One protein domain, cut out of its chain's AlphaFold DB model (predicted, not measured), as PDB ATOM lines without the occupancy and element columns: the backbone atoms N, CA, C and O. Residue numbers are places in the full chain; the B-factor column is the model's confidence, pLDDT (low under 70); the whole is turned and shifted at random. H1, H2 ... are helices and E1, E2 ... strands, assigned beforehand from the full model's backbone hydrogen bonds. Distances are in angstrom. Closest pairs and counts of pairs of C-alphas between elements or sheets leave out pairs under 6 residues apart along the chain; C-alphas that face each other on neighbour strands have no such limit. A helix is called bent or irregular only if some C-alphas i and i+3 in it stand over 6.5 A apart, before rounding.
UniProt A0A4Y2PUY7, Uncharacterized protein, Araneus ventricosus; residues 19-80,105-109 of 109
ATOM      1  N   GLU A  19      14.086 -23.210 -37.372       72.19
ATOM      2  CA  GLU A  19      13.533 -23.231 -36.033       72.19
ATOM      3  C   GLU A  19      12.984 -24.627 -35.730       72.19
ATOM      4  O   GLU A  19      12.188 -25.166 -36.494       72.19
ATOM      5  N   GLY A  20      13.450 -25.167 -34.596       70.19
ATOM      6  CA  GLY A  20      12.855 -26.222 -33.775       70.19
ATOM      7  C   GLY A  20      12.454 -27.553 -34.432       70.19
ATOM      8  O   GLY A  20      12.420 -27.713 -35.643       70.19
ATOM      9  N   PRO A  21      12.158 -28.565 -33.610       73.56
ATOM     10  CA  PRO A  21      11.383 -29.715 -34.038       73.56
ATOM     11  C   PRO A  21       9.883 -29.380 -34.034       73.56
ATOM     12  O   PRO A  21       9.331 -29.019 -32.998       73.56
ATOM     13  N   TYR A  22       9.230 -29.533 -35.181       79.44
ATOM     14  CA  TYR A  22       7.786 -29.385 -35.365       79.44
ATOM     15  C   TYR A  22       7.180 -30.693 -35.850       79.44
ATOM     16  O   TYR A  22       7.816 -31.434 -36.597       79.44
ATOM     17  N   THR A  23       5.935 -30.938 -35.471       80.44
ATOM     18  CA  THR A  23       5.137 -32.080 -35.916       80.44
ATOM     19  C   THR A  23       4.104 -31.595 -36.924       80.44
ATOM     20  O   THR A  23       3.454 -30.580 -36.685       80.44
ATOM     21  N   ILE A  24       3.933 -32.297 -38.045       79.25
ATOM     22  CA  ILE A  24       2.831 -32.027 -38.982       79.25
ATOM     23  C   ILE A  24       1.539 -32.544 -38.347       79.25
ATOM     24  O   ILE A  24       1.477 -33.702 -37.943       79.25
ATOM     25  N   VAL A  25       0.535 -31.677 -38.243       81.50
ATOM     26  CA  VAL A  25      -0.769 -31.994 -37.645       81.50
ATOM     27  C   VAL A  25      -1.763 -32.377 -38.727       81.50
ATOM     28  O   VAL A  25      -2.413 -33.411 -38.628       81.50
ATOM     29  N   LYS A  26      -1.880 -31.555 -39.772       82.44
ATOM     30  CA  LYS A  26      -2.859 -31.750 -40.840       82.44
ATOM     31  C   LYS A  26      -2.322 -31.233 -42.170       82.44
ATOM     32  O   LYS A  26      -1.578 -30.255 -42.229       82.44
ATOM     33  N   ARG A  27      -2.745 -31.875 -43.251       84.25
ATOM     34  CA  ARG A  27      -2.604 -31.362 -44.613       84.25
ATOM     35  C   ARG A  27      -3.823 -30.498 -44.942       84.25
ATOM     36  O   ARG A  27      -4.950 -30.972 -44.815       84.25
ATOM     37  N   LEU A  28      -3.592 -29.231 -45.273       82.50
ATOM     38  CA  LEU A  28      -4.652 -28.317 -45.712       82.50
ATOM     39  C   LEU A  28      -4.899 -28.489 -47.209       82.50
ATOM     40  O   LEU A  28      -6.031 -28.731 -47.601       82.50
ATOM     41  N   ASP A  29      -3.819 -28.451 -47.991       84.38
ATOM     42  CA  ASP A  29      -3.821 -28.578 -49.450       84.38
ATOM     43  C   ASP A  29      -2.627 -29.420 -49.908       84.38
ATOM     44  O   ASP A  29      -1.872 -29.971 -49.100       84.38
ATOM     45  N   ASP A  30      -2.407 -29.497 -51.221       80.31
ATOM     46  CA  ASP A  30      -1.363 -30.352 -51.762       80.31
ATOM     47  C   ASP A  30       0.049 -29.988 -51.301       80.31
ATOM     48  O   ASP A  30       0.838 -30.892 -51.015       80.31
ATOM     49  N   ASP A  31       0.314 -28.690 -51.164       84.56
ATOM     50  CA  ASP A  31       1.609 -28.136 -50.770       84.56
ATOM     51  C   ASP A  31       1.565 -27.393 -49.423       84.56
ATOM     52  O   ASP A  31       2.596 -26.878 -48.981       84.56
ATOM     53  N   VAL A  32       0.402 -27.328 -48.762       85.19
ATOM     54  CA  VAL A  32       0.177 -26.534 -47.540       85.19
ATOM     55  C   VAL A  32      -0.158 -27.436 -46.354       85.19
ATOM     56  O   VAL A  32      -1.106 -28.223 -46.384       85.19
ATOM     57  N   TYR A  33       0.598 -27.278 -45.269       84.06
ATOM     58  CA  TYR A  33       0.539 -28.132 -44.086       84.06
ATOM     59  C   TYR A  33       0.434 -27.302 -42.807       84.06
ATOM     60  O   TYR A  33       1.092 -26.269 -42.668       84.06
ATOM     61  N   THR A  34      -0.358 -27.770 -41.843       84.56
ATOM     62  CA  THR A  34      -0.319 -27.267 -40.470       84.56
ATOM     63  C   THR A  34       0.732 -28.031 -39.684       84.56
ATOM     64  O   THR A  34       0.782 -29.262 -39.690       84.56
ATOM     65  N   VAL A  35       1.579 -27.294 -38.982       82.88
ATOM     66  CA  VAL A  35       2.607 -27.854 -38.113       82.88
ATOM     67  C   VAL A  35       2.520 -27.233 -36.734       82.88
ATOM     68  O   VAL A  35       2.120 -26.082 -36.561       82.88
ATOM     69  N   GLN A  36       2.916 -28.001 -35.736       81.12
ATOM     70  CA  GLN A  36       2.777 -27.635 -34.342       81.12
ATOM     71  C   GLN A  36       4.035 -28.050 -33.590       81.12
ATOM     72  O   GLN A  36       4.573 -29.137 -33.790       81.12
ATOM     73  N   ARG A  37       4.535 -27.161 -32.733       80.69
ATOM     74  CA  ARG A  37       5.770 -27.401 -31.975       80.69
ATOM     75  C   ARG A  37       5.567 -28.384 -30.819       80.69
ATOM     76  O   ARG A  37       6.463 -29.145 -30.479       80.69
ATOM     77  N   SER A  38       4.397 -28.331 -30.196       76.81
ATOM     78  CA  SER A  38       3.979 -29.198 -29.093       76.81
ATOM     79  C   SER A  38       2.454 -29.347 -29.119       76.81
ATOM     80  O   SER A  38       1.805 -28.446 -29.641       76.81
ATOM     81  N   PRO A  39       1.861 -30.407 -28.541       73.88
ATOM     82  CA  PRO A  39       0.423 -30.707 -28.664       73.88
ATOM     83  C   PRO A  39      -0.532 -29.585 -28.228       73.88
ATOM     84  O   PRO A  39      -1.656 -29.510 -28.709       73.88
ATOM     85  N   ASN A  40      -0.069 -28.686 -27.356       77.25
ATOM     86  CA  ASN A  40      -0.856 -27.569 -26.826       77.25
ATOM     87  C   ASN A  40      -0.464 -26.212 -27.438       77.25
ATOM     88  O   ASN A  40      -1.034 -25.182 -27.085       77.25
ATOM     89  N   ALA A  41       0.548 -26.171 -28.312       78.62
ATOM     90  CA  ALA A  41       0.976 -24.934 -28.956       78.62
ATOM     91  C   ALA A  41       0.032 -24.559 -30.097       78.62
ATOM     92  O   ALA A  41      -0.560 -25.417 -30.742       78.62
ATOM     93  N   LYS A  42      -0.068 -23.271 -30.420       86.94
ATOM     94  CA  LYS A  42      -0.838 -22.850 -31.591       86.94
ATOM     95  C   LYS A  42      -0.245 -23.477 -32.871       86.94
ATOM     96  O   LYS A  42       0.963 -23.339 -33.088       86.94
ATOM     97  N   PRO A  43      -1.051 -24.154 -33.711       83.81
ATOM     98  CA  PRO A  43      -0.583 -24.664 -34.992       83.81
ATOM     99  C   PRO A  43      -0.351 -23.510 -35.977       83.81
ATOM    100  O   PRO A  43      -1.113 -22.544 -36.016       83.81
ATOM    101  N   ASN A  44       0.698 -23.634 -36.786       86.62
ATOM    102  CA  ASN A  44       1.083 -22.683 -37.825       86.62
ATOM    103  C   ASN A  44       1.003 -23.347 -39.201       86.62
ATOM    104  O   ASN A  44       1.215 -24.550 -39.324       86.62
ATOM    105  N   VAL A  45       0.724 -22.561 -40.237       86.00
ATOM    106  CA  VAL A  45       0.579 -23.043 -41.615       86.00
ATOM    107  C   VAL A  45       1.857 -22.763 -42.400       86.00
ATOM    108  O   VAL A  45       2.341 -21.632 -42.393       86.00
ATOM    109  N   PHE A  46       2.382 -23.766 -43.103       85.44
ATOM    110  CA  PHE A  46       3.571 -23.632 -43.942       85.44
ATOM    111  C   PHE A  46       3.425 -24.352 -45.274       85.44
ATOM    112  O   PHE A  46       2.706 -25.343 -45.395       85.44
ATOM    113  N   LEU A  47       4.179 -23.870 -46.261       85.94
ATOM    114  CA  LEU A  47       4.390 -24.591 -47.509       85.94
ATOM    115  C   LEU A  47       5.449 -25.679 -47.327       85.94
ATOM    116  O   LEU A  47       6.435 -25.482 -46.613       85.94
ATOM    117  N   ILE A  48       5.310 -26.776 -48.067       80.56
ATOM    118  CA  ILE A  48       6.256 -27.898 -48.074       80.56
ATOM    119  C   ILE A  48       7.696 -27.475 -48.403       80.56
ATOM    120  O   ILE A  48       8.642 -28.003 -47.828       80.56
ATOM    121  N   ASN A  49       7.867 -26.441 -49.233       82.00
ATOM    122  CA  ASN A  49       9.173 -25.874 -49.593       82.00
ATOM    123  C   ASN A  49       9.911 -25.219 -48.414       82.00
ATOM    124  O   ASN A  49      11.106 -24.947 -48.508       82.00
ATOM    125  N   ARG A  50       9.204 -24.941 -47.313       81.25
ATOM    126  CA  ARG A  50       9.781 -24.407 -46.076       81.25
ATOM    127  C   ARG A  50      10.010 -25.483 -45.028       81.25
ATOM    128  O   ARG A  50      10.538 -25.150 -43.980       81.25
ATOM    129  N   LEU A  51       9.625 -26.735 -45.276       79.75
ATOM    130  CA  LEU A  51       9.831 -27.844 -44.351       79.75
ATOM    131  C   LEU A  51      11.095 -28.616 -44.721       79.75
ATOM    132  O   LEU A  51      11.343 -28.933 -45.881       79.75
ATOM    133  N   SER A  52      11.879 -28.967 -43.708       76.00
ATOM    134  CA  SER A  52      13.003 -29.885 -43.835       76.00
ATOM    135  C   SER A  52      12.971 -30.939 -42.726       76.00
ATOM    136  O   SER A  52      12.468 -30.678 -41.629       76.00
ATOM    137  N   PRO A  53      13.491 -32.150 -42.964       75.06
ATOM    138  CA  PRO A  53      13.591 -33.151 -41.909       75.06
ATOM    139  C   PRO A  53      14.567 -32.699 -40.807       75.06
ATOM    140  O   PRO A  53      15.689 -32.284 -41.091       75.06
ATOM    141  N   TYR A  54      14.186 -32.831 -39.530       66.50
ATOM    142  CA  TYR A  54      14.984 -32.331 -38.395       66.50
ATOM    143  C   TYR A  54      16.319 -33.065 -38.194       66.50
ATOM    144  O   TYR A  54      17.271 -32.473 -37.686       66.50
ATOM    145  N   ARG A  55      16.399 -34.352 -38.565       59.34
ATOM    146  CA  ARG A  55      17.576 -35.211 -38.321       59.34
ATOM    147  C   ARG A  55      18.426 -35.518 -39.552       59.34
ATOM    148  O   ARG A  55      19.448 -36.186 -39.412       59.34
ATOM    149  N   THR A  56      18.047 -35.069 -40.745       54.03
ATOM    150  CA  THR A  56      18.816 -35.393 -41.952       54.03
ATOM    151  C   THR A  56      19.752 -34.237 -42.293       54.03
ATOM    152  O   THR A  56      19.336 -33.255 -42.894       54.03
ATOM    153  N   ASN A  57      21.039 -34.372 -41.972       53.56
ATOM    154  CA  ASN A  57      22.090 -33.463 -42.461       53.56
ATOM    155  C   ASN A  57      22.457 -33.727 -43.939       53.56
ATOM    156  O   ASN A  57      23.438 -33.195 -44.452       53.56
ATOM    157  N   TYR A  58      21.706 -34.593 -44.624       52.03
ATOM    158  CA  TYR A  58      22.039 -35.077 -45.954       52.03
ATOM    159  C   TYR A  58      21.254 -34.294 -47.001       52.03
ATOM    160  O   TYR A  58      20.084 -34.564 -47.254       52.03
ATOM    161  N   HIS A  59      21.936 -33.359 -47.660       54.72
ATOM    162  CA  HIS A  59      21.488 -32.676 -48.876       54.72
ATOM    163  C   HIS A  59      21.449 -33.621 -50.098       54.72
ATOM    164  O   HIS A  59      21.821 -33.233 -51.201       54.72
ATOM    165  N   ASN A  60      21.039 -34.880 -49.918       56.00
ATOM    166  CA  ASN A  60      20.939 -35.849 -51.004       56.00
ATOM    167  C   ASN A  60      19.501 -35.895 -51.526       56.00
ATOM    168  O   ASN A  60      18.554 -36.139 -50.774       56.00
ATOM    169  N   SER A  61      19.351 -35.687 -52.835       61.34
ATOM    170  CA  SER A  61      18.062 -35.580 -53.535       61.34
ATOM    171  C   SER A  61      17.146 -36.793 -53.334       61.34
ATOM    172  O   SER A  61      15.926 -36.650 -53.343       61.34
ATOM    173  N   ILE A  62      17.714 -37.978 -53.092       64.62
ATOM    174  CA  ILE A  62      16.975 -39.222 -52.829       64.62
ATOM    175  C   ILE A  62      16.191 -39.136 -51.512       64.62
ATOM    176  O   ILE A  62      15.021 -39.509 -51.467       64.62
ATOM    177  N   TYR A  63      16.794 -38.589 -50.453       63.19
ATOM    178  CA  TYR A  63      16.129 -38.446 -49.155       63.19
ATOM    179  C   TYR A  63      15.084 -37.334 -49.171       63.19
ATOM    180  O   TYR A  63      14.033 -37.491 -48.558       63.19
ATOM    181  N   MET A  64      15.329 -36.254 -49.920       67.81
ATOM    182  CA  MET A  64      14.318 -35.218 -50.147       67.81
ATOM    183  C   MET A  64      13.125 -35.755 -50.939       67.81
ATOM    184  O   MET A  64      11.988 -35.476 -50.584       67.81
ATOM    185  N   ARG A  65      13.354 -36.591 -51.957       69.25
ATOM    186  CA  ARG A  65      12.267 -37.270 -52.676       69.25
ATOM    187  C   ARG A  65      11.458 -38.188 -51.767       69.25
ATOM    188  O   ARG A  65      10.240 -38.073 -51.745       69.25
ATOM    189  N   ALA A  66      12.121 -39.036 -50.984       68.12
ATOM    190  CA  ALA A  66      11.449 -39.917 -50.028       68.12
ATOM    191  C   ALA A  66      10.684 -39.135 -48.944       68.12
ATOM    192  O   ALA A  66       9.624 -39.562 -48.493       68.12
ATOM    193  N   PHE A  67      11.206 -37.977 -48.535       71.50
ATOM    194  CA  PHE A  67      10.537 -37.053 -47.625       71.50
ATOM    195  C   PHE A  67       9.268 -36.451 -48.237       71.50
ATOM    196  O   PHE A  67       8.211 -36.522 -47.616       71.50
ATOM    197  N   LEU A  68       9.357 -35.906 -49.454       74.19
ATOM    198  CA  LEU A  68       8.210 -35.318 -50.150       74.19
ATOM    199  C   LEU A  68       7.134 -36.367 -50.432       74.19
ATOM    200  O   LEU A  68       5.958 -36.100 -50.209       74.19
ATOM    201  N   ASP A  69       7.530 -37.563 -50.865       73.50
ATOM    202  CA  ASP A  69       6.613 -38.676 -51.106       73.50
ATOM    203  C   ASP A  69       5.903 -39.098 -49.810       73.50
ATOM    204  O   ASP A  69       4.681 -39.220 -49.764       73.50
ATOM    205  N   ARG A  70       6.640 -39.195 -48.697       71.19
ATOM    206  CA  ARG A  70       6.059 -39.507 -47.385       71.19
ATOM    207  C   ARG A  70       5.097 -38.426 -46.880       71.19
ATOM    208  O   ARG A  70       4.081 -38.774 -46.292       71.19
ATOM    209  N   ILE A  71       5.409 -37.144 -47.072       72.38
ATOM    210  CA  ILE A  71       4.536 -36.033 -46.654       72.38
ATOM    211  C   ILE A  71       3.293 -35.925 -47.547       72.38
ATOM    212  O   ILE A  71       2.208 -35.612 -47.059       72.38
ATOM    213  N   ARG A  72       3.418 -36.202 -48.847       71.75
ATOM    214  CA  ARG A  72       2.271 -36.238 -49.765       71.75
ATOM    215  C   ARG A  72       1.335 -37.400 -49.460       71.75
ATOM    216  O   ARG A  72       0.125 -37.213 -49.481       71.75
ATOM    217  N   ASN A  73       1.893 -38.549 -49.090       70.12
ATOM    218  CA  ASN A  73       1.140 -39.727 -48.661       70.12
ATOM    219  C   ASN A  73       0.806 -39.710 -47.153       70.12
ATOM    220  O   ASN A  73       0.405 -40.732 -46.598       70.12
ATOM    221  N   PHE A  74       0.993 -38.576 -46.462       63.91
ATOM    222  CA  PHE A  74       0.590 -38.423 -45.066       63.91
ATOM    223  C   PHE A  74      -0.937 -38.324 -44.986       63.91
ATOM    224  O   PHE A  74      -1.517 -37.256 -45.189       63.91
ATOM    225  N   GLU A  75      -1.591 -39.442 -44.683       52.69
ATOM    226  CA  GLU A  75      -2.993 -39.448 -44.277       52.69
ATOM    227  C   GLU A  75      -3.087 -38.913 -42.848       52.69
ATOM    228  O   GLU A  75      -2.517 -39.475 -41.911       52.69
ATOM    229  N   SER A  76      -3.787 -37.787 -42.695       45.75
ATOM    230  CA  SER A  76      -4.125 -37.209 -41.396       45.75
ATOM    231  C   SER A  76      -4.848 -38.282 -40.585       45.75
ATOM    232  O   SER A  76      -6.001 -38.586 -40.879       45.75
ATOM    233  N   TRP A  77      -4.186 -38.884 -39.594       36.84
ATOM    234  CA  TRP A  77      -4.877 -39.740 -38.635       36.84
ATOM    235  C   TRP A  77      -5.949 -38.877 -37.973       36.84
ATOM    236  O   TRP A  77      -5.626 -37.909 -37.282       36.84
ATOM    237  N   SER A  78      -7.211 -39.175 -38.282       35.06
ATOM    238  CA  SER A  78      -8.351 -38.603 -37.582       35.06
ATOM    239  C   SER A  78      -8.182 -38.985 -36.119       35.06
ATOM    240  O   SER A  78      -8.205 -40.164 -35.772       35.06
ATOM    241  N   TYR A  79      -7.890 -38.000 -35.274       37.31
ATOM    242  CA  TYR A  79      -8.079 -38.154 -33.843       37.31
ATOM    243  C   TYR A  79      -9.580 -38.038 -33.607       37.31
ATOM    244  O   TYR A  79     -10.079 -36.962 -33.294       37.31
ATOM    245  N   ASP A  80     -10.292 -39.137 -33.809       34.69
ATOM    246  CA  ASP A  80     -11.597 -39.304 -33.195       34.69
ATOM    247  C   ASP A  80     -11.316 -39.676 -31.732       34.69
ATOM    248  O   ASP A  80     -10.741 -40.728 -31.441       34.69
ATOM    249  N   TYR A 105      10.298 -31.906 -37.791       65.62
ATOM    250  CA  TYR A 105      10.614 -31.114 -38.975       65.62
ATOM    251  C   TYR A 105      11.149 -29.753 -38.537       65.62
ATOM    252  O   TYR A 105      10.742 -29.250 -37.494       65.62
ATOM    253  N   ARG A 106      12.061 -29.167 -39.309       58.41
ATOM    254  CA  ARG A 106      12.516 -27.782 -39.143       58.41
ATOM    255  C   ARG A 106      11.910 -26.929 -40.239       58.41
ATOM    256  O   ARG A 106      11.756 -27.413 -41.359       58.41
ATOM    257  N   PHE A 107      11.637 -25.662 -39.949       62.56
ATOM    258  CA  PHE A 107      11.167 -24.725 -40.965       62.56
ATOM    259  C   PHE A 107      12.023 -23.464 -41.046       62.56
ATOM    260  O   PHE A 107      12.665 -23.089 -40.065       62.56
ATOM    261  N   SER A 108      12.066 -22.853 -42.227       60.25
ATOM    262  CA  SER A 108      12.727 -21.569 -42.452       60.25
ATOM    263  C   SER A 108      11.709 -20.422 -42.412       60.25
ATOM    264  O   SER A 108      10.648 -20.486 -43.047       60.25
ATOM    265  N   LEU A 109      12.037 -19.384 -41.635       56.47
ATOM    266  CA  LEU A 109      11.315 -18.103 -41.574       56.47
ATOM    267  C   LEU A 109      11.568 -17.269 -42.835       56.47
ATOM    268  O   LEU A 109      12.760 -17.063 -43.159       56.47
TER     269      LEU A 109
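What this domain is: This is residues 19 to 80 and 105 to 109 of the 109 residues of an uncharacterized protein of Araneus ventricosus (UniProt A0A4Y2PUY7). A five-stranded folded sheet, bent back on itself, curls like part of a barrel: E3 and E2 face E5 and E4, E1 is the hinge, and H1 lies across E4. The printed part has 67 residues, with E1 E2 E3 E4 H1 E5 along the chain; the antiparallel sheet runs E3 - E2 - E1 - E5 - E4. The class is mixed; it is compact, with radius of gyration of the C-alphas 11.9 A, spanning 36 by 24 by 17 A.

Where its parts are: Find C-alpha 19 at (13.533, -23.231, -36.033); E1, residues 19 to 27, runs 20.0 A from there, bending by 59 degrees at residue 22. Next come E2, residues 32 to 36, E3, 44 to 47, E4, 51 to 53, and H1, 61 to 72, 16.2 A long. E5, residues 105 to 108, ends at (12.727, -21.569, -42.452).

How they stand to each other: E1, E2 and E3 form a meander, each the antiparallel neighbour of the one before; look for N 25 and O 34, then N 46 and O 33, both 2.8 A. E5 pairs with E1 at N 22 and O 105, 2.8 A, and with E4 at N 52 and O 106, 2.8 A. H1, with every O i to N i+4 pair within hydrogen-bond range, is on the sheet; its closest C-alphas to E4 are Phe 67 and Pro 53, 7.6 A.

The domain as a whole: Residues 81 to 104 are cut out, a 24.4 A gap between C-alphas 80 and 105. Confidence is under 70 at residues 54 to 66, 74 to 80 and 105 to 109.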